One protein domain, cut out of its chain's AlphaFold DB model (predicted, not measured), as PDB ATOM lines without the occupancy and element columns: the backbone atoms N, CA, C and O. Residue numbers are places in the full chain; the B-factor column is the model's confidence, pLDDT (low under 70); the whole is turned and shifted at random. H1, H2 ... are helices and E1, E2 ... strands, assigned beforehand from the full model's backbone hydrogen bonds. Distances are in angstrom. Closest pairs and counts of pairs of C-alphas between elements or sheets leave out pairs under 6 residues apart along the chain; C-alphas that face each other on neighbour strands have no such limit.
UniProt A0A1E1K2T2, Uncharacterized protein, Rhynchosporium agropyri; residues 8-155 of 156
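Overview. This is residues 8 to 155 of the 156 residues of an uncharacterized protein of Rhynchosporium agropyri (UniProt A0A1E1K2T2). Long helix H2 runs through a loose helical body: the hairpin E1 and E2, with H1, packs on H2's later half, H4 packs beside that half, and short H3 crosses H4's later end. At H2's first end H5 makes a corner with it and reaches away as an arm, its residues 144 to 153 sticking out. The printed part has 148 residues, with five named helices and two named strands in the order E1 E2 H1 H2 H3 H4 H5; the two strands are antiparallel, and the class is mostly helix, helices holding 74 of the 85 residues in named elements. It is loose, radius of gyration of the C-alphas 18.2 A, spanning 56 by 39 by 27 A.

Arrangement. Start at E1, residues 14 to 19, which forms an antiparallel hairpin with E2, residues 22 to 26; N 16 and O 24 are 2.9 A apart, within hydrogen-bond range. The closest C-alphas of E2 and H1, residues 40 to 53, are those of Thr 26 and Asp 46, 5.6 A. H2, residues 66 to 85, is the hub. H1 touches it with residues 49 to 53 alone, Gly 53 to Arg 77 being the closest C-alphas at 4.2 A, a helical hairpin at a steep tilt of 43 degrees. H3, residues 88 to 94, only just touches H4, residues 105 to 116, with 3 pairs of C-alphas within 8 A, the closest Phe 94 and Arg 111 at 7.2 A. H4 touches H2 at a shallow tilt of 27 degrees, the same way; C-alphas 79 and 105 are closest, 4.1 A. H5, residues 133 to 153, touches H2 about perpendicular at 74 degrees, closest at C-alphas 66 and 136, 6.1 A. In H1 to H5 every O i to N i+4 pair is within hydrogen-bond range.

Along the chain. Find C-alpha 14 at (178.444, 107.919, 174.454), where E1 begins; it is 14.9 A long and E2 12.8 A. H1 measures 19.7 A, H3 10.1 A and H4 16.1 A. From C-alpha 66 at (187.288, 133.802, 153.190) H2 runs 28.6 A; H5 runs 30.8 A to C-alpha 153 at (186.441, 146.274, 175.134).

Size, cuts and confidence. The farthest C-alphas, Gly 120 and Lys 155, are 66.4 A apart. The printed part has no cut; look for long links from E2 to H1, H1 to H2 and H4 to H5. The pLDDT is under 70 at residues 8 to 13, 56 to 60 and 152 to 155.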
ATOM      1  N   GLU A   8     174.344 107.176 177.723       51.97
ATOM      2  CA  GLU A   8     174.670 105.909 177.068       51.97
ATOM      3  C   GLU A   8     173.566 105.541 176.062       51.97
ATOM      4  O   GLU A   8     172.368 105.578 176.361       51.97
ATOM      5  N   SER A   9     173.985 105.246 174.836       47.56
ATOM      6  CA  SER A   9     173.168 104.669 173.772       47.56
ATOM      7  C   SER A   9     172.941 103.172 174.027       47.56
ATOM      8  O   SER A   9     173.655 102.540 174.801       47.56
ATOM      9  N   VAL A  10     171.960 102.594 173.328       46.44
ATOM     10  CA  VAL A  10     171.534 101.178 173.384       46.44
ATOM     11  C   VAL A  10     172.677 100.184 173.078       46.44
ATOM     12  O   VAL A  10     172.521  98.988 173.300       46.44
ATOM     13  N   VAL A  11     173.838 100.663 172.618       49.78
ATOM     14  CA  VAL A  11     175.023  99.845 172.288       49.78
ATOM     15  C   VAL A  11     176.232 100.152 173.191       49.78
ATOM     16  O   VAL A  11     177.331  99.666 172.957       49.78
ATOM     17  N   GLY A  12     176.043 100.926 174.262       54.88
ATOM     18  CA  GLY A  12     177.155 101.352 175.107       54.88
ATOM     19  C   GLY A  12     178.018 102.417 174.437       54.88
ATOM     20  O   GLY A  12     179.183 102.521 174.772       54.88
ATOM     21  N   ASP A  13     177.474 103.214 173.516       69.25
ATOM     22  CA  ASP A  13     178.150 104.390 172.957       69.25
ATOM     23  C   ASP A  13     177.805 105.655 173.749       69.25
ATOM     24  O   ASP A  13     176.683 105.802 174.241       69.25
ATOM     25  N   THR A  14     178.723 106.619 173.824       82.12
ATOM     26  CA  THR A  14     178.444 107.919 174.454       82.12
ATOM     27  C   THR A  14     177.953 108.918 173.409       82.12
ATOM     28  O   THR A  14     178.660 109.236 172.451       82.12
ATOM     29  N   TYR A  15     176.746 109.457 173.596       87.31
ATOM     30  CA  TYR A  15     176.218 110.502 172.717       87.31
ATOM     31  C   TYR A  15     176.946 111.840 172.919       87.31
ATOM     32  O   TYR A  15     176.944 112.407 174.020       87.31
ATOM     33  N   LEU A  16     177.525 112.358 171.834       88.56
ATOM     34  CA  LEU A  16     178.297 113.601 171.818       88.56
ATOM     35  C   LEU A  16     177.441 114.826 171.492       88.56
ATOM     36  O   LEU A  16     177.667 115.887 172.071       88.56
ATOM     37  N   GLY A  17     176.462 114.686 170.597       90.12
ATOM     38  CA  GLY A  17     175.673 115.797 170.069       90.12
ATOM     39  C   GLY A  17     175.256 115.562 168.620       90.12
ATOM     40  O   GLY A  17     175.227 114.425 168.149       90.12
ATOM     41  N   THR A  18     174.945 116.641 167.904       91.06
ATOM     42  CA  THR A  18     174.579 116.591 166.482       91.06
ATOM     43  C   THR A  18     175.441 117.518 165.644       91.06
ATOM     44  O   THR A  18     175.601 118.685 165.994       91.06
ATOM     45  N   ILE A  19     175.895 117.036 164.488       90.69
ATOM     46  CA  ILE A  19     176.530 117.846 163.445       90.69
ATOM     47  C   ILE A  19     175.576 117.898 162.248       90.69
ATOM     48  O   ILE A  19     175.369 116.916 161.533       90.69
ATOM     49  N   GLY A  20     174.933 119.051 162.047       86.00
ATOM     50  CA  GLY A  20     173.759 119.129 161.175       86.00
ATOM     51  C   GLY A  20     172.644 118.210 161.663       86.00
ATOM     52  O   GLY A  20     172.239 118.298 162.815       86.00
ATOM     53  N   SER A  21     172.149 117.333 160.792       86.12
ATOM     54  CA  SER A  21     171.146 116.323 161.148       86.12
ATOM     55  C   SER A  21     171.750 115.011 161.664       86.12
ATOM     56  O   SER A  21     170.999 114.115 162.043       86.12
ATOM     57  N   MET A  22     173.080 114.863 161.656       90.38
ATOM     58  CA  MET A  22     173.752 113.628 162.059       90.38
ATOM     59  C   MET A  22     173.931 113.588 163.574       90.38
ATOM     60  O   MET A  22     174.578 114.469 164.133       90.38
ATOM     61  N   ALA A  23     173.390 112.561 164.230       90.88
ATOM     62  CA  ALA A  23     173.679 112.278 165.632       90.88
ATOM     63  C   ALA A  23     175.056 111.613 165.749       90.88
ATOM     64  O   ALA A  23     175.322 110.605 165.101       90.88
ATOM     65  N   CYS A  24     175.922 112.179 166.582       91.38
ATOM     66  CA  CYS A  24     177.292 111.725 166.757       91.38
ATOM     67  C   CYS A  24     177.420 110.953 168.068       91.38
ATOM     68  O   CYS A  24     177.071 111.454 169.142       91.38
ATOM     69  N   TYR A  25     177.958 109.744 167.969       89.56
ATOM     70  CA  TYR A  25     178.226 108.864 169.095       89.56
ATOM     71  C   TYR A  25     179.692 108.450 169.042       89.56
ATOM     72  O   TYR A  25     180.168 108.037 167.984       89.56
ATOM     73  N   THR A  26     180.397 108.576 170.163       87.56
ATOM     74  CA  THR A  26     181.723 107.970 170.319       87.56
ATOM     75  C   THR A  26     181.567 106.561 170.863       87.56
ATOM     76  O   THR A  26     180.682 106.324 171.691       87.56
ATOM     77  N   CYS A  27     182.477 105.667 170.478       83.62
ATOM     78  CA  CYS A  27     182.643 104.404 171.189       83.62
ATOM     79  C   CYS A  27     182.861 104.671 172.689       83.62
ATOM     80  O   CYS A  27     183.484 105.677 173.055       83.62
ATOM     81  N   THR A  28     182.396 103.792 173.575       82.19
ATOM     82  CA  THR A  28     182.803 103.877 174.988       82.19
ATOM     83  C   THR A  28     184.255 103.475 175.134       82.19
ATOM     84  O   THR A  28     184.683 102.447 174.614       82.19
ATOM     85  N   LEU A  29     185.024 104.303 175.842       80.50
ATOM     86  CA  LEU A  29     186.436 104.045 176.066       80.50
ATOM     87  C   LEU A  29     186.614 102.790 176.930       80.50
ATOM     88  O   LEU A  29     186.119 102.718 178.054       80.50
ATOM     89  N   ARG A  30     187.356 101.818 176.402       84.06
ATOM     90  CA  ARG A  30     187.776 100.593 177.079       84.06
ATOM     91  C   ARG A  30     189.299 100.588 177.169       84.06
ATOM     92  O   ARG A  30     189.971 100.772 176.155       84.06
ATOM     93  N   GLY A  31     189.824 100.368 178.373       74.31
ATOM     94  CA  GLY A  31     191.265 100.305 178.637       74.31
ATOM     95  C   GLY A  31     192.006 101.645 178.498       74.31
ATOM     96  O   GLY A  31     191.494 102.625 177.955       74.31
ATOM     97  N   GLY A  32     193.229 101.689 179.015       72.56
ATOM     98  CA  GLY A  32     194.164 102.804 178.903       72.56
ATOM     99  C   GLY A  32     195.098 102.698 177.693       72.56
ATOM    100  O   GLY A  32     195.118 101.709 176.973       72.56
ATOM    101  N   LEU A  33     195.927 103.727 177.495       70.06
ATOM    102  CA  LEU A  33     196.867 103.860 176.365       70.06
ATOM    103  C   LEU A  33     197.792 102.649 176.132       70.06
ATOM    104  O   LEU A  33     198.261 102.454 175.012       70.06
ATOM    105  N   THR A  34     198.097 101.890 177.183       75.50
ATOM    106  CA  THR A  34     199.018 100.747 177.160       75.50
ATOM    107  C   THR A  34     198.315  99.398 177.050       75.50
ATOM    108  O   THR A  34     198.997  98.381 176.930       75.50
ATOM    109  N   ASP A  35     196.984  99.368 177.101       81.31
ATOM    110  CA  ASP A  35     196.235  98.117 177.114       81.31
ATOM    111  C   ASP A  35     196.090  97.581 175.688       81.31
ATOM    112  O   ASP A  35     195.728  98.309 174.761       81.31
ATOM    113  N   VAL A  36     196.364  96.288 175.518       76.38
ATOM    114  CA  VAL A  36     196.313  95.605 174.214       76.38
ATOM    115  C   VAL A  36     194.911  95.671 173.604       76.38
ATOM    116  O   VAL A  36     194.780  95.885 172.402       76.38
ATOM    117  N   ASP A  37     193.881  95.580 174.445       80.12
ATOM    118  CA  ASP A  37     192.472  95.637 174.044       80.12
ATOM    119  C   ASP A  37     191.893  97.063 174.103       80.12
ATOM    120  O   ASP A  37     190.674  97.252 174.107       80.12
ATOM    121  N   SER A  38     192.749  98.091 174.185       85.31
ATOM    122  CA  SER A  38     192.278  99.472 174.243       85.31
ATOM    123  C   SER A  38     191.740  99.953 172.903       85.31
ATOM    124  O   SER A  38     192.445  99.961 171.890       85.31
ATOM    125  N   ASN A  39     190.528 100.506 172.924       88.06
ATOM    126  CA  ASN A  39     189.968 101.240 171.787       88.06
ATOM    127  C   ASN A  39     190.302 102.744 171.830       88.06
ATOM    128  O   ASN A  39     189.693 103.534 171.107       88.06
ATOM    129  N   TRP A  40     191.299 103.162 172.626       89.44
ATOM    130  CA  TRP A  40     191.698 104.567 172.776       89.44
ATOM    131  C   TRP A  40     191.937 105.275 171.439       89.44
ATOM    132  O   TRP A  40     191.577 106.440 171.283       89.44
ATOM    133  N   ARG A  41     192.530 104.587 170.454       90.94
ATOM    134  CA  ARG A  41     192.782 105.176 169.128       90.94
ATOM    135  C   ARG A  41     191.485 105.572 168.428       90.94
ATOM    136  O   ARG A  41     191.423 106.670 167.879       90.94
ATOM    137  N   LEU A  42     190.469 104.712 168.486       92.62
ATOM    138  CA  LEU A  42     189.155 104.996 167.922       92.62
ATOM    139  C   LEU A  42     188.459 106.107 168.697       92.62
ATOM    140  O   LEU A  42     188.040 107.084 168.088       92.62
ATOM    141  N   TRP A  43     188.423 106.006 170.027       92.81
ATOM    142  CA  TRP A  43     187.823 107.032 170.878       92.81
ATOM    143  C   TRP A  43     188.428 108.415 170.607       92.81
ATOM    144  O   TRP A  43     187.724 109.399 170.391       92.81
ATOM    145  N   ASN A  44     189.758 108.495 170.541       91.94
ATOM    146  CA  ASN A  44     190.474 109.734 170.258       91.94
ATOM    147  C   ASN A  44     190.171 110.263 168.846       91.94
ATOM    148  O   ASN A  44     190.065 111.474 168.659       91.94
ATOM    149  N   ALA A  45     190.032 109.378 167.857       94.75
ATOM    150  CA  ALA A  45     189.659 109.760 166.500       94.75
ATOM    151  C   ALA A  45     188.213 110.285 166.434       94.75
ATOM    152  O   ALA A  45     188.005 111.377 165.904       94.75
ATOM    153  N   ASP A  46     187.251 109.587 167.045       94.62
ATOM    154  CA  ASP A  46     185.850 110.016 167.167       94.62
ATOM    155  C   ASP A  46     185.771 111.413 167.815       94.62
ATOM    156  O   ASP A  46     185.139 112.325 167.278       94.62
ATOM    157  N   MET A  47     186.484 111.626 168.925       93.06
ATOM    158  CA  MET A  47     186.502 112.913 169.627       93.06
ATOM    159  C   MET A  47     187.113 114.047 168.800       93.06
ATOM    160  O   MET A  47     186.591 115.164 168.832       93.06
ATOM    161  N   LYS A  48     188.203 113.794 168.064       93.50
ATOM    162  CA  LYS A  48     188.818 114.793 167.173       93.50
ATOM    163  C   LYS A  48     187.868 115.188 166.050       93.50
ATOM    164  O   LYS A  48     187.602 116.373 165.875       93.50
ATOM    165  N   VAL A  49     187.299 114.202 165.359       95.44
ATOM    166  CA  VAL A  49     186.383 114.433 164.236       95.44
ATOM    167  C   VAL A  49     185.125 115.165 164.686       95.44
ATOM    168  O   VAL A  49     184.685 116.093 164.010       95.44
ATOM    169  N   TYR A  50     184.565 114.798 165.842       94.69
ATOM    170  CA  TYR A  50     183.414 115.499 166.400       94.69
ATOM    171  C   TYR A  50     183.733 116.963 166.724       94.69
ATOM    172  O   TYR A  50     183.009 117.852 166.289       94.69
ATOM    173  N   ARG A  51     184.831 117.227 167.445       92.38
ATOM    174  CA  ARG A  51     185.223 118.597 167.822       92.38
ATOM    175  C   ARG A  51     185.500 119.470 166.601       92.38
ATOM    176  O   ARG A  51     185.052 120.612 166.572       92.38
ATOM    177  N   ASP A  52     186.183 118.920 165.600       92.06
ATOM    178  CA  ASP A  52     186.463 119.630 164.352       92.06
ATOM    179  C   ASP A  52     185.182 119.917 163.561       92.06
ATOM    180  O   ASP A  52     185.027 121.009 163.026       92.06
ATOM    181  N   GLY A  53     184.245 118.967 163.499       92.81
ATOM    182  CA  GLY A  53     182.974 119.158 162.796       92.81
ATOM    183  C   GLY A  53     181.962 120.046 163.535       92.81
ATOM    184  O   GLY A  53     181.078 120.608 162.892       92.81
ATOM    185  N   GLU A  54     182.086 120.188 164.857       91.38
ATOM    186  CA  GLU A  54     181.331 121.152 165.678       91.38
ATOM    187  C   GLU A  54     181.881 122.585 165.541       91.38
ATOM    188  O   GLU A  54     181.221 123.533 165.956       91.38
ATOM    189  N   GLY A  55     183.077 122.752 164.969       82.75
ATOM    190  CA  GLY A  55     183.757 124.045 164.887       82.75
ATOM    191  C   GLY A  55     184.381 124.494 166.211       82.75
ATOM    192  O   GLY A  55     184.683 125.673 166.406       82.75
ATOM    193  N   LYS A  56     184.607 123.567 167.154       69.06
ATOM    194  CA  LYS A  56     185.369 123.885 168.368       69.06
ATOM    195  C   LYS A  56     186.810 124.224 167.972       69.06
ATOM    196  O   LYS A  56     187.418 123.510 167.177       69.06
ATOM    197  N   TYR A  57     187.351 125.294 168.559       62.88
ATOM    198  CA  TYR A  57     188.684 125.854 168.270       62.88
ATOM    199  C   TYR A  57     188.826 126.585 166.920       62.88
ATOM    200  O   TYR A  57     189.948 126.816 166.481       62.88
ATOM    201  N   GLU A  58     187.724 126.958 166.256       65.44
ATOM    202  CA  GLU A  58     187.783 127.783 165.035       65.44
ATOM    203  C   GLU A  58     188.282 129.212 165.295       65.44
ATOM    204  O   GLU A  58     188.914 129.797 164.422       65.44
ATOM    205  N   ASP A  59     188.047 129.765 166.488       62.06
ATOM    206  CA  ASP A  59     188.405 131.154 166.815       62.06
ATOM    207  C   ASP A  59     189.923 131.404 166.891       62.06
ATOM    208  O   ASP A  59     190.366 132.547 166.811       62.06
ATOM    209  N   GLU A  60     190.728 130.348 167.016       68.31
ATOM    210  CA  GLU A  60     192.194 130.432 167.070       68.31
ATOM    211  C   GLU A  60     192.848 130.245 165.688       68.31
ATOM    212  O   GLU A  60     194.061 130.411 165.539       68.31
ATOM    213  N   GLU A  61     192.072 129.891 164.660       80.31
ATOM    214  CA  GLU A  61     192.597 129.574 163.335       80.31
ATOM    215  C   GLU A  61     192.569 130.784 162.397       80.31
ATOM    216  O   GLU A  61     191.557 131.460 162.223       80.31
ATOM    217  N   THR A  62     193.700 131.043 161.739       84.00
ATOM    218  CA  THR A  62     193.810 132.102 160.731       84.00
ATOM    219  C   THR A  62     193.767 131.500 159.333       84.00
ATOM    220  O   THR A  62     194.646 130.725 158.958       84.00
ATOM    221  N   PHE A  63     192.770 131.898 158.544       87.06
ATOM    222  CA  PHE A  63     192.609 131.441 157.164       87.06
ATOM    223  C   PHE A  63     193.195 132.445 156.157       87.06
ATOM    224  O   PHE A  63     192.975 133.650 156.318       87.06
ATOM    225  N   PRO A  64     193.875 131.980 155.086       89.81
ATOM    226  CA  PRO A  64     194.442 132.859 154.057       89.81
ATOM    227  C   PRO A  64     193.385 133.681 153.309       89.81
ATOM    228  O   PRO A  64     193.645 134.814 152.900       89.81
ATOM    229  N   SER A  65     192.183 133.129 153.144       92.25
ATOM    230  CA  SER A  65     191.057 133.794 152.497       92.25
ATOM    231  C   SER A  65     189.721 133.410 153.140       92.25
ATOM    232  O   SER A  65     189.638 132.491 153.954       92.25
ATOM    233  N   ILE A  66     188.661 134.143 152.785       91.94
ATOM    234  CA  ILE A  66     187.288 133.802 153.190       91.94
ATOM    235  C   ILE A  66     186.856 132.477 152.557       91.94
ATOM    236  O   ILE A  66     186.206 131.671 153.213       91.94
ATOM    237  N   ASP A  67     187.231 132.242 151.301       93.25
ATOM    238  CA  ASP A  67     186.885 131.010 150.596       93.25
ATOM    239  C   ASP A  67     187.545 129.801 151.276       93.25
ATOM    240  O   ASP A  67     186.868 128.803 151.511       93.25
ATOM    241  N   ASP A  68     188.811 129.918 151.694       92.00
ATOM    242  CA  ASP A  68     189.513 128.859 152.438       92.00
ATOM    243  C   ASP A  68     188.867 128.578 153.797       92.00
ATOM    244  O   ASP A  68     188.768 127.418 154.203       92.00
ATOM    245  N   GLU A  69     188.399 129.619 154.492       92.62
ATOM    246  CA  GLU A  69     187.649 129.473 155.742       92.62
ATOM    247  C   GLU A  69     186.346 128.699 155.505       92.62
ATOM    248  O   GLU A  69     186.097 127.688 156.164       92.62
ATOM    249  N   VAL A  70     185.537 129.123 154.529       92.38
ATOM    250  CA  VAL A  70     184.262 128.465 154.206       92.38
ATOM    251  C   VAL A  70     184.488 127.006 153.808       92.38
ATOM    252  O   VAL A  70     183.818 126.115 154.336       92.38
ATOM    253  N   ILE A  71     185.445 126.748 152.911       92.88
ATOM    254  CA  ILE A  71     185.770 125.395 152.444       92.88
ATOM    255  C   ILE A  71     186.216 124.528 153.619       92.88
ATOM    256  O   ILE A  71     185.711 123.418 153.772       92.88
ATOM    257  N   SER A  72     187.100 125.033 154.480       91.56
ATOM    258  CA  SER A  72     187.616 124.273 155.623       91.56
ATOM    259  C   SER A  72     186.515 123.905 156.616       91.56
ATOM    260  O   SER A  72     186.430 122.747 157.031       91.56
ATOM    261  N   LYS A  73     185.632 124.852 156.966       91.31
ATOM    262  CA  LYS A  73     184.504 124.599 157.880       91.31
ATOM    263  C   LYS A  73     183.539 123.561 157.308       91.31
ATOM    264  O   LYS A  73     183.120 122.631 158.002       91.31
ATOM    265  N   ILE A  74     183.217 123.675 156.021       92.25
ATOM    266  CA  ILE A  74     182.306 122.743 155.349       92.25
ATOM    267  C   ILE A  74     182.933 121.357 155.204       92.25
ATOM    268  O   ILE A  74     182.255 120.365 155.474       92.25
ATOM    269  N   GLU A  75     184.217 121.263 154.861       94.38
ATOM    270  CA  GLU A  75     184.925 119.984 154.767       94.38
ATOM    271  C   GLU A  75     184.990 119.261 156.115       94.38
ATOM    272  O   GLU A  75     184.703 118.065 156.176       94.38
ATOM    273  N   ARG A  76     185.276 119.970 157.216       93.56
ATOM    274  CA  ARG A  76     185.270 119.381 158.570       93.56
ATOM    275  C   ARG A  76     183.898 118.843 158.944       93.56
ATOM    276  O   ARG A  76     183.776 117.705 159.400       93.56
ATOM    277  N   ARG A  77     182.851 119.626 158.677       94.62
ATOM    278  CA  ARG A  77     181.465 119.211 158.906       94.62
ATOM    279  C   ARG A  77     181.093 117.992 158.062       94.62
ATOM    280  O   ARG A  77     180.511 117.042 158.580       94.62
ATOM    281  N   ARG A  78     181.450 117.991 156.775       95.69
ATOM    282  CA  ARG A  78     181.197 116.879 155.849       95.69
ATOM    283  C   ARG A  78     181.929 115.614 156.275       95.69
ATOM    284  O   ARG A  78     181.318 114.548 156.308       95.69
ATOM    285  N   LYS A  79     183.203 115.734 156.655       96.62
ATOM    286  CA  LYS A  79     184.002 114.635 157.200       96.62
ATOM    287  C   LYS A  79     183.329 114.032 158.426       96.62
ATOM    288  O   LYS A  79     183.188 112.817 158.484       96.62
ATOM    289  N   ALA A  80     182.876 114.857 159.368       96.38
ATOM    290  CA  ALA A  80     182.202 114.362 160.562       96.38
ATOM    291  C   ALA A  80     180.877 113.654 160.243       96.38
ATOM    292  O   ALA A  80     180.602 112.594 160.801       96.38
ATOM    293  N   ILE A  81     180.087 114.174 159.300       95.62
ATOM    294  CA  ILE A  81     178.858 113.507 158.845       95.62
ATOM    295  C   ILE A  81     179.172 112.128 158.250       95.62
ATOM    296  O   ILE A  81     178.531 111.150 158.632       95.62
ATOM    297  N   LEU A  82     180.164 112.026 157.358       95.81
ATOM    298  CA  LEU A  82     180.581 110.743 156.777       95.81
ATOM    299  C   LEU A  82     181.091 109.782 157.852       95.81
ATOM    300  O   LEU A  82     180.668 108.629 157.904       95.81
ATOM    301  N   TRP A  83     181.947 110.273 158.741       96.62
ATOM    302  CA  TRP A  83     182.524 109.504 159.834       96.62
ATOM    303  C   TRP A  83     181.452 108.889 160.736       96.62
ATOM    304  O   TRP A  83     181.439 107.683 160.948       96.62
ATOM    305  N   PHE A  84     180.501 109.687 161.224       95.12
ATOM    306  CA  PHE A  84     179.452 109.190 162.118       95.12
ATOM    307  C   PHE A  84     178.303 108.473 161.394       95.12
ATOM    308  O   PHE A  84     177.457 107.879 162.055       95.12
ATOM    309  N   SER A  85     178.288 108.465 160.055       93.50
ATOM    310  CA  SER A  85     177.339 107.662 159.270       93.50
ATOM    311  C   SER A  85     177.709 106.177 159.172       93.50
ATOM    312  O   SER A  85     176.856 105.360 158.827       93.50
ATOM    313  N   VAL A  86     178.962 105.814 159.468       92.75
ATOM    314  CA  VAL A  86     179.439 104.424 159.431       92.75
ATOM    315  C   VAL A  86     179.490 103.814 160.830       92.75
ATOM    316  O   VAL A  86     179.635 104.525 161.824       92.75
ATOM    317  N   SER A  87     179.376 102.487 160.926       91.50
ATOM    318  CA  SER A  87     179.373 101.781 162.213       91.50
ATOM    319  C   SER A  87     180.729 101.842 162.925       91.50
ATOM    320  O   SER A  87     181.774 101.921 162.276       91.50
ATOM    321  N   GLU A  88     180.718 101.740 164.260       91.38
ATOM    322  CA  GLU A  88     181.933 101.699 165.090       91.38
ATOM    323  C   GLU A  88     182.932 100.650 164.585       91.38
ATOM    324  O   GLU A  88     184.088 100.980 164.349       91.38
ATOM    325  N   ALA A  89     182.474  99.425 164.304       91.00
ATOM    326  CA  ALA A  89     183.334  98.339 163.826       91.00
ATOM    327  C   ALA A  89     184.065  98.673 162.510       91.00
ATOM    328  O   ALA A  89     185.219  98.288 162.314       91.00
ATOM    329  N   VAL A  90     183.414  99.403 161.597       94.56
ATOM    330  CA  VAL A  90     184.045  99.857 160.347       94.56
ATOM    331  C   VAL A  90     185.065 100.955 160.634       94.56
ATOM    332  O   VAL A  90     186.165 100.929 160.076       94.56
ATOM    333  N   ARG A  91     184.738 101.897 161.529       95.19
ATOM    334  CA  ARG A  91     185.670 102.958 161.931       95.19
ATOM    335  C   ARG A  91     186.911 102.397 162.610       95.19
ATOM    336  O   ARG A  91     188.023 102.765 162.238       95.19
ATOM    337  N   GLU A  92     186.721 101.484 163.556       92.81
ATOM    338  CA  GLU A  92     187.791 100.826 164.303       92.81
ATOM    339  C   GLU A  92     188.777 100.140 163.360       92.81
ATOM    340  O   GLU A  92     189.989 100.326 163.457       92.81
ATOM    341  N   LYS A  93     188.238  99.392 162.395       95.00
ATOM    342  CA  LYS A  93     189.038  98.577 161.489       95.00
ATOM    343  C   LYS A  93     189.795  99.393 160.441       95.00
ATOM    344  O   LYS A  93     190.903  99.006 160.081       95.00
ATOM    345  N   PHE A  94     189.213 100.479 159.928       96.44
ATOM    346  CA  PHE A  94     189.729 101.124 158.711       96.44
ATOM    347  C   PHE A  94     190.043 102.614 158.823       96.44
ATOM    348  O   PHE A  94     190.738 103.133 157.944       96.44
ATOM    349  N   LEU A  95     189.518 103.305 159.839       96.56
ATOM    350  CA  LEU A  95     189.520 104.767 159.896       96.56
ATOM    351  C   LEU A  95     190.238 105.354 161.111       96.56
ATOM    352  O   LEU A  95     190.345 106.569 161.186       96.56
ATOM    353  N   THR A  96     190.750 104.564 162.055       94.12
ATOM    354  CA  THR A  96     191.383 105.101 163.281       94.12
ATOM    355  C   THR A  96     192.537 106.079 163.013       94.12
ATOM    356  O   THR A  96     192.738 107.018 163.784       94.12
ATOM    357  N   ASP A  97     193.251 105.926 161.895       94.75
ATOM    358  CA  ASP A  97     194.301 106.833 161.410       94.75
ATOM    359  C   ASP A  97     193.769 108.080 160.677       94.75
ATOM    360  O   ASP A  97     194.529 109.002 160.388       94.75
ATOM    361  N   MET A  98     192.465 108.140 160.402       96.44
ATOM    362  CA  MET A  98     191.819 109.180 159.596       96.44
ATOM    363  C   MET A  98     191.174 110.308 160.414       96.44
ATOM    364  O   MET A  98     190.635 111.265 159.854       96.44
ATOM    365  N   GLY A  99     191.234 110.236 161.746       93.06
ATOM    366  CA  GLY A  99     190.587 111.209 162.632       93.06
ATOM    367  C   GLY A  99     191.266 112.584 162.709       93.06
ATOM    368  O   GLY A  99     190.712 113.505 163.298       93.06
ATOM    369  N   SER A 100     192.465 112.750 162.147       90.94
ATOM    370  CA  SER A 100     193.263 113.979 162.244       90.94
ATOM    371  C   SER A 100     192.855 115.067 161.242       90.94
ATOM    372  O   SER A 100     192.255 114.784 160.206       90.94
ATOM    373  N   ARG A 101     193.197 116.329 161.541       88.12
ATOM    374  CA  ARG A 101     192.837 117.508 160.726       88.12
ATOM    375  C   ARG A 101     193.416 117.514 159.311       88.12
ATOM    376  O   ARG A 101     192.818 118.111 158.429       88.12
ATOM    377  N   ASP A 102     194.550 116.855 159.089       90.75
ATOM    378  CA  ASP A 102     195.185 116.745 157.770       90.75
ATOM    379  C   ASP A 102     194.430 115.812 156.810       90.75
ATOM    380  O   ASP A 102     194.763 115.756 155.629       90.75
ATOM    381  N   LYS A 103     193.427 115.075 157.302       95.62
ATOM    382  CA  LYS A 103     192.590 114.177 156.499       95.62
ATOM    383  C   LYS A 103     191.264 114.835 156.166       95.62
ATOM    384  O   LYS A 103     190.554 115.288 157.069       95.62
ATOM    385  N   THR A 104     190.916 114.812 154.890       95.31
ATOM    386  CA  THR A 104     189.702 115.401 154.319       95.31
ATOM    387  C   THR A 104     188.516 114.437 154.351       95.31
ATOM    388  O   THR A 104     188.647 113.259 154.702       95.31
ATOM    389  N   SER A 105     187.332 114.928 153.977       96.62
ATOM    390  CA  SER A 105     186.159 114.071 153.790       96.62
ATOM    391  C   SER A 105     186.346 113.070 152.636       96.62
ATOM    392  O   SER A 105     185.913 111.921 152.741       96.62
ATOM    393  N   GLU A 106     187.063 113.473 151.580       97.62
ATOM    394  CA  GLU A 106     187.424 112.636 150.429       97.62
ATOM    395  C   GLU A 106     188.358 111.490 150.836       97.62
ATOM    396  O   GLU A 106     188.143 110.354 150.417       97.62
ATOM    397  N   ASP A 107     189.343 111.748 151.704       97.56
ATOM    398  CA  ASP A 107     190.250 110.704 152.208       97.56
ATOM    399  C   ASP A 107     189.484 109.613 152.966       97.56
ATOM    400  O   ASP A 107     189.707 108.418 152.755       97.56
ATOM    401  N   VAL A 108     188.538 110.024 153.820       97.44
ATOM    402  CA  VAL A 108     187.663 109.102 154.558       97.44
ATOM    403  C   VAL A 108     186.782 108.310 153.593       97.44
ATOM    404  O   VAL A 108     186.706 107.085 153.702       97.44
ATOM    405  N   MET A 109     186.144 108.977 152.627       97.25
ATOM    406  CA  MET A 109     185.262 108.320 151.658       97.25
ATOM    407  C   MET A 109     186.017 107.325 150.774       97.25
ATOM    408  O   MET A 109     185.541 106.211 150.551       97.25
ATOM    409  N   ARG A 110     187.214 107.690 150.311       97.50
ATOM    410  CA  ARG A 110     188.076 106.804 149.530       97.50
ATOM    411  C   ARG A 110     188.513 105.593 150.349       97.50
ATOM    412  O   ARG A 110     188.371 104.472 149.873       97.50
ATOM    413  N   ARG A 111     188.952 105.784 151.599       97.25
ATOM    414  CA  ARG A 111     189.333 104.668 152.484       97.25
ATOM    415  C   ARG A 111     188.161 103.715 152.732       97.25
ATOM    416  O   ARG A 111     188.362 102.502 152.726       97.25
ATOM    417  N   LEU A 112     186.953 104.246 152.921       96.62
ATOM    418  CA  LEU A 112     185.738 103.438 153.030       96.62
ATOM    419  C   LEU A 112     185.460 102.664 151.742       96.62
ATOM    420  O   LEU A 112     185.202 101.465 151.801       96.62
ATOM    421  N   PHE A 113     185.545 103.320 150.587       96.88
ATOM    422  CA  PHE A 113     185.319 102.671 149.303       96.88
ATOM    423  C   PHE A 113     186.290 101.509 149.078       96.88
ATOM    424  O   PHE A 113     185.846 100.393 148.823       96.88
ATOM    425  N   ASP A 114     187.588 101.739 149.263       96.69
ATOM    426  CA  ASP A 114     188.630 100.741 149.000       96.69
ATOM    427  C   ASP A 114     188.509  99.486 149.887       96.69
ATOM    428  O   ASP A 114     189.015  98.428 149.523       96.69
ATOM    429  N   ASN A 115     187.848  99.586 151.049       96.56
ATOM    430  CA  ASN A 115     187.756  98.493 152.027       96.56
ATOM    431  C   ASN A 115     186.355  97.882 152.175       96.56
ATOM    432  O   ASN A 115     186.231  96.783 152.718       96.56
ATOM    433  N   VAL A 116     185.305  98.594 151.762       94.38
ATOM    434  CA  VAL A 116     183.906  98.210 152.025       94.38
ATOM    435  C   VAL A 116     183.087  98.087 150.739       94.38
ATOM    436  O   VAL A 116     182.061  97.407 150.740       94.38
ATOM    437  N   ALA A 117     183.503  98.716 149.633       93.81
ATOM    438  CA  ALA A 117     182.745  98.630 148.391       93.81
ATOM    439  C   ALA A 117     182.756  97.195 147.826       93.81
ATOM    440  O   ALA A 117     183.775  96.506 147.907       93.81
ATOM    441  N   PRO A 118     181.650  96.742 147.206       95.06
ATOM    442  CA  PRO A 118     181.624  95.468 146.498       95.06
ATOM    443  C   PRO A 118     182.690  95.405 145.402       95.06
ATOM    444  O   PRO A 118     182.947  96.403 144.719       95.06
ATOM    445  N   GLU A 119     183.257  94.222 145.188       94.00
ATOM    446  CA  GLU A 119     184.248  93.998 144.137       94.00
ATOM    447  C   GLU A 119     183.715  94.424 142.756       94.00
ATOM    448  O   GLU A 119     182.544  94.227 142.424       94.00
ATOM    449  N   GLY A 120     184.567  95.070 141.958       94.19
ATOM    450  CA  GLY A 120     184.197  95.612 140.645       94.19
ATOM    451  C   GLY A 120     183.464  96.960 140.679       94.19
ATOM    452  O   GLY A 120     183.210  97.540 139.618       94.19
ATOM    453  N   SER A 121     183.162  97.506 141.861       96.19
ATOM    454  CA  SER A 121     182.634  98.869 141.985       96.19
ATOM    455  C   SER A 121     183.640  99.899 141.463       96.19
ATOM    456  O   SER A 121     184.849  99.767 141.656       96.19
ATOM    457  N   LYS A 122     183.148 100.976 140.838       96.12
ATOM    458  CA  LYS A 122     183.977 102.120 140.421       96.12
ATOM    459  C   LYS A 122     183.819 103.275 141.398       96.12
ATOM    460  O   LYS A 122     182.695 103.707 141.653       96.12
ATOM    461  N   TYR A 123     184.941 103.793 141.892       96.69
ATOM    462  CA  TYR A 123     184.928 104.940 142.789       96.69
ATOM    463  C   TYR A 123     184.403 106.185 142.074       96.69
ATOM    464  O   TYR A 123     184.802 106.479 140.943       96.69
ATOM    465  N   LYS A 124     183.535 106.930 142.757       95.94
ATOM    466  CA  LYS A 124     183.105 108.266 142.350       95.94
ATOM    467  C   LYS A 124     183.552 109.255 143.427       95.94
ATOM    468  O   LYS A 124     183.121 109.087 144.566       95.94
ATOM    469  N   PRO A 125     184.388 110.251 143.082       95.25
ATOM    470  CA  PRO A 125     184.805 111.283 144.022       95.25
ATOM    471  C   PRO A 125     183.617 112.053 144.587       95.25
ATOM    472  O   PRO A 125     182.585 112.200 143.920       95.25
ATOM    473  N   LEU A 126     183.787 112.581 145.793       94.69
ATOM    474  CA  LEU A 126     182.819 113.479 146.390       94.69
ATOM    475  C   LEU A 126     182.672 114.747 145.540       94.69
ATOM    476  O   LEU A 126     183.644 115.301 145.020       94.69
ATOM    477  N   GLU A 127     181.438 115.239 145.421       93.62
ATOM    478  CA  GLU A 127     181.182 116.508 144.741       93.62
ATOM    479  C   GLU A 127     181.962 117.636 145.414       93.62
ATOM    480  O   GLU A 127     181.975 117.742 146.646       93.62
ATOM    481  N   ARG A 128     182.620 118.466 144.601       90.12
ATOM    482  CA  ARG A 128     183.375 119.610 145.102       90.12
ATOM    483  C   ARG A 128     182.418 120.664 145.620       90.12
ATOM    484  O   ARG A 128     181.458 121.028 144.945       90.12
ATOM    485  N   PHE A 129     182.728 121.173 146.801       89.88
ATOM    486  CA  PHE A 129     182.003 122.292 147.356       89.88
ATOM    487  C   PHE A 129     182.330 123.577 146.579       89.88
ATOM    488  O   PHE A 129     183.497 123.852 146.295       89.88
ATOM    489  N   VAL A 130     181.303 124.354 146.236       92.38
ATOM    490  CA  VAL A 130     181.447 125.655 145.575       92.38
ATOM    491  C   VAL A 130     181.038 126.735 146.563       92.38
ATOM    492  O   VAL A 130     179.919 126.734 147.066       92.38
ATOM    493  N   VAL A 131     181.954 127.663 146.841       92.81
ATOM    494  CA  VAL A 131     181.681 128.784 147.741       92.81
ATOM    495  C   VAL A 131     180.755 129.777 147.047       92.81
ATOM    496  O   VAL A 131     181.098 130.359 146.013       92.81
ATOM    497  N   GLU A 132     179.589 129.988 147.648       93.81
ATOM    498  CA  GLU A 132     178.589 130.951 147.195       93.81
ATOM    499  C   GLU A 132     178.750 132.314 147.884       93.81
ATOM    500  O   GLU A 132     179.249 132.420 149.009       93.81
ATOM    501  N   ASP A 133     178.275 133.377 147.233       93.56
ATOM    502  CA  ASP A 133     178.463 134.754 147.711       93.56
ATOM    503  C   ASP A 133     177.818 135.022 149.069       93.56
ATOM    504  O   ASP A 133     178.391 135.733 149.896       93.56
ATOM    505  N   HIS A 134     176.666 134.409 149.340       92.50
ATOM    506  CA  HIS A 134     175.991 134.558 150.626       92.50
ATOM    507  C   HIS A 134     176.823 133.980 151.787       92.50
ATOM    508  O   HIS A 134     176.771 134.495 152.903       92.50
ATOM    509  N   MET A 135     177.632 132.947 151.527       92.25
ATOM    510  CA  MET A 135     178.520 132.350 152.528       92.25
ATOM    511  C   MET A 135     179.726 133.240 152.790       92.25
ATOM    512  O   MET A 135     180.078 133.474 153.947       92.25
ATOM    513  N   ARG A 136     180.310 133.808 151.725       92.38
ATOM    514  CA  ARG A 136     181.376 134.811 151.854       92.38
ATOM    515  C   ARG A 136     180.905 135.988 152.697       92.38
ATOM    516  O   ARG A 136     181.608 136.427 153.602       92.38
ATOM    517  N   GLU A 137     179.703 136.476 152.413       92.31
ATOM    518  CA  GLU A 137     179.103 137.603 153.115       92.31
ATOM    519  C   GLU A 137     178.831 137.298 154.593       92.31
ATOM    520  O   GLU A 137     179.091 138.140 155.451       92.31
ATOM    521  N   SER A 138     178.395 136.077 154.916       90.44
ATOM    522  CA  SER A 138     178.238 135.636 156.306       90.44
ATOM    523  C   SER A 138     179.554 135.726 157.087       90.44
ATOM    524  O   SER A 138     179.575 136.292 158.179       90.44
ATOM    525  N   ILE A 139     180.660 135.238 156.514       90.44
ATOM    526  CA  ILE A 139     181.985 135.307 157.153       90.44
ATOM    527  C   ILE A 139     182.469 136.755 157.287       90.44
ATOM    528  O   ILE A 139     183.024 137.122 158.323       90.44
ATOM    529  N   ARG A 140     182.235 137.615 156.283       91.00
ATOM    530  CA  ARG A 140     182.576 139.049 156.383       91.00
ATOM    531  C   ARG A 140     181.891 139.703 157.576       91.00
ATOM    532  O   ARG A 140     182.565 140.364 158.363       91.00
ATOM    533  N   ARG A 141     180.585 139.474 157.730       89.31
ATOM    534  CA  ARG A 141     179.793 140.021 158.840       89.31
ATOM    535  C   ARG A 141     180.245 139.488 160.189       89.31
ATOM    536  O   ARG A 141     180.307 140.253 161.149       89.31
ATOM    537  N   GLU A 142     180.587 138.204 160.274       87.38
ATOM    538  CA  GLU A 142     181.111 137.611 161.505       87.38
ATOM    539  C   GLU A 142     182.446 138.256 161.905       87.38
ATOM    540  O   GLU A 142     182.602 138.709 163.040       87.38
ATOM    541  N   ARG A 143     183.385 138.386 160.957       86.62
ATOM    542  CA  ARG A 143     184.686 139.035 161.181       86.62
ATOM    543  C   ARG A 143     184.537 140.508 161.563       86.62
ATOM    544  O   ARG A 143     185.235 140.979 162.458       86.62
ATOM    545  N   GLU A 144     183.641 141.245 160.910       87.31
ATOM    546  CA  GLU A 144     183.345 142.638 161.263       87.31
ATOM    547  C   GLU A 144     182.775 142.744 162.682       87.31
ATOM    548  O   GLU A 144     183.249 143.555 163.478       87.31
ATOM    549  N   SER A 145     181.832 141.868 163.032       86.19
ATOM    550  CA  SER A 145     181.230 141.826 164.369       86.19
ATOM    551  C   SER A 145     182.268 141.528 165.455       86.19
ATOM    552  O   SER A 145     182.289 142.212 166.480       86.19
ATOM    553  N   LYS A 146     183.178 140.571 165.211       85.00
ATOM    554  CA  LYS A 146     184.306 140.258 166.107       85.00
ATOM    555  C   LYS A 146     185.216 141.477 166.311       85.00
ATOM    556  O   LYS A 146     185.464 141.868 167.449       85.00
ATOM    557  N   ARG A 147     185.601 142.168 165.230       85.38
ATOM    558  CA  ARG A 147     186.429 143.391 165.302       85.38
ATOM    559  C   ARG A 147     185.762 144.522 166.088       85.38
ATOM    560  O   ARG A 147     186.443 145.257 166.802       85.38
ATOM    561  N   VAL A 148     184.450 144.711 165.940       85.56
ATOM    562  CA  VAL A 148     183.707 145.732 166.701       85.56
ATOM    563  C   VAL A 148     183.676 145.384 168.190       85.56
ATOM    564  O   VAL A 148     183.900 146.269 169.016       85.56
ATOM    565  N   ALA A 149     183.456 144.113 168.538       83.06
ATOM    566  CA  ALA A 149     183.452 143.652 169.926       83.06
ATOM    567  C   ALA A 149     184.820 143.841 170.608       83.06
ATOM    568  O   ALA A 149     184.881 144.383 171.713       83.06
ATOM    569  N   GLU A 150     185.913 143.481 169.930       81.38
ATOM    570  CA  GLU A 150     187.285 143.650 170.433       81.38
ATOM    571  C   GLU A 150     187.643 145.130 170.647       81.38
ATOM    572  O   GLU A 150     188.164 145.512 171.695       81.38
ATOM    573  N   ASN A 151     187.286 146.002 169.699       76.38
ATOM    574  CA  ASN A 151     187.538 147.442 169.811       76.38
ATOM    575  C   ASN A 151     186.657 148.136 170.868       76.38
ATOM    576  O   ASN A 151     187.032 149.190 171.384       76.38
ATOM    577  N   GLY A 152     185.491 147.566 171.189       64.44
ATOM    578  CA  GLY A 152     184.600 148.054 172.244       64.44
ATOM    579  C   GLY A 152     185.093 147.740 173.659       64.44
ATOM    580  O   GLY A 152     184.801 148.496 174.581       64.44
ATOM    581  N   GLN A 153     185.880 146.674 173.836       57.72
ATOM    582  CA  GLN A 153     186.441 146.274 175.134       57.72
ATOM    583  C   GLN A 153     187.712 147.049 175.528       57.72
ATOM    584  O   GLN A 153     188.073 147.063 176.699       57.72
ATOM    585  N   GLY A 154     188.360 147.753 174.592       51.00
ATOM    586  CA  GLY A 154     189.529 148.608 174.857       51.00
ATOM    587  C   GLY A 154     189.212 150.016 175.385       51.00
ATOM    588  O   GLY A 154     190.116 150.842 175.502       51.00
ATOM    589  N   LYS A 155     187.938 150.323 175.663       48.09
ATOM    590  CA  LYS A 155     187.484 151.602 176.228       48.09
ATOM    591  C   LYS A 155     186.685 151.368 177.511       48.09
ATOM    592  O   LYS A 155     185.480 151.604 177.537       48.09
TER     593      LYS A 155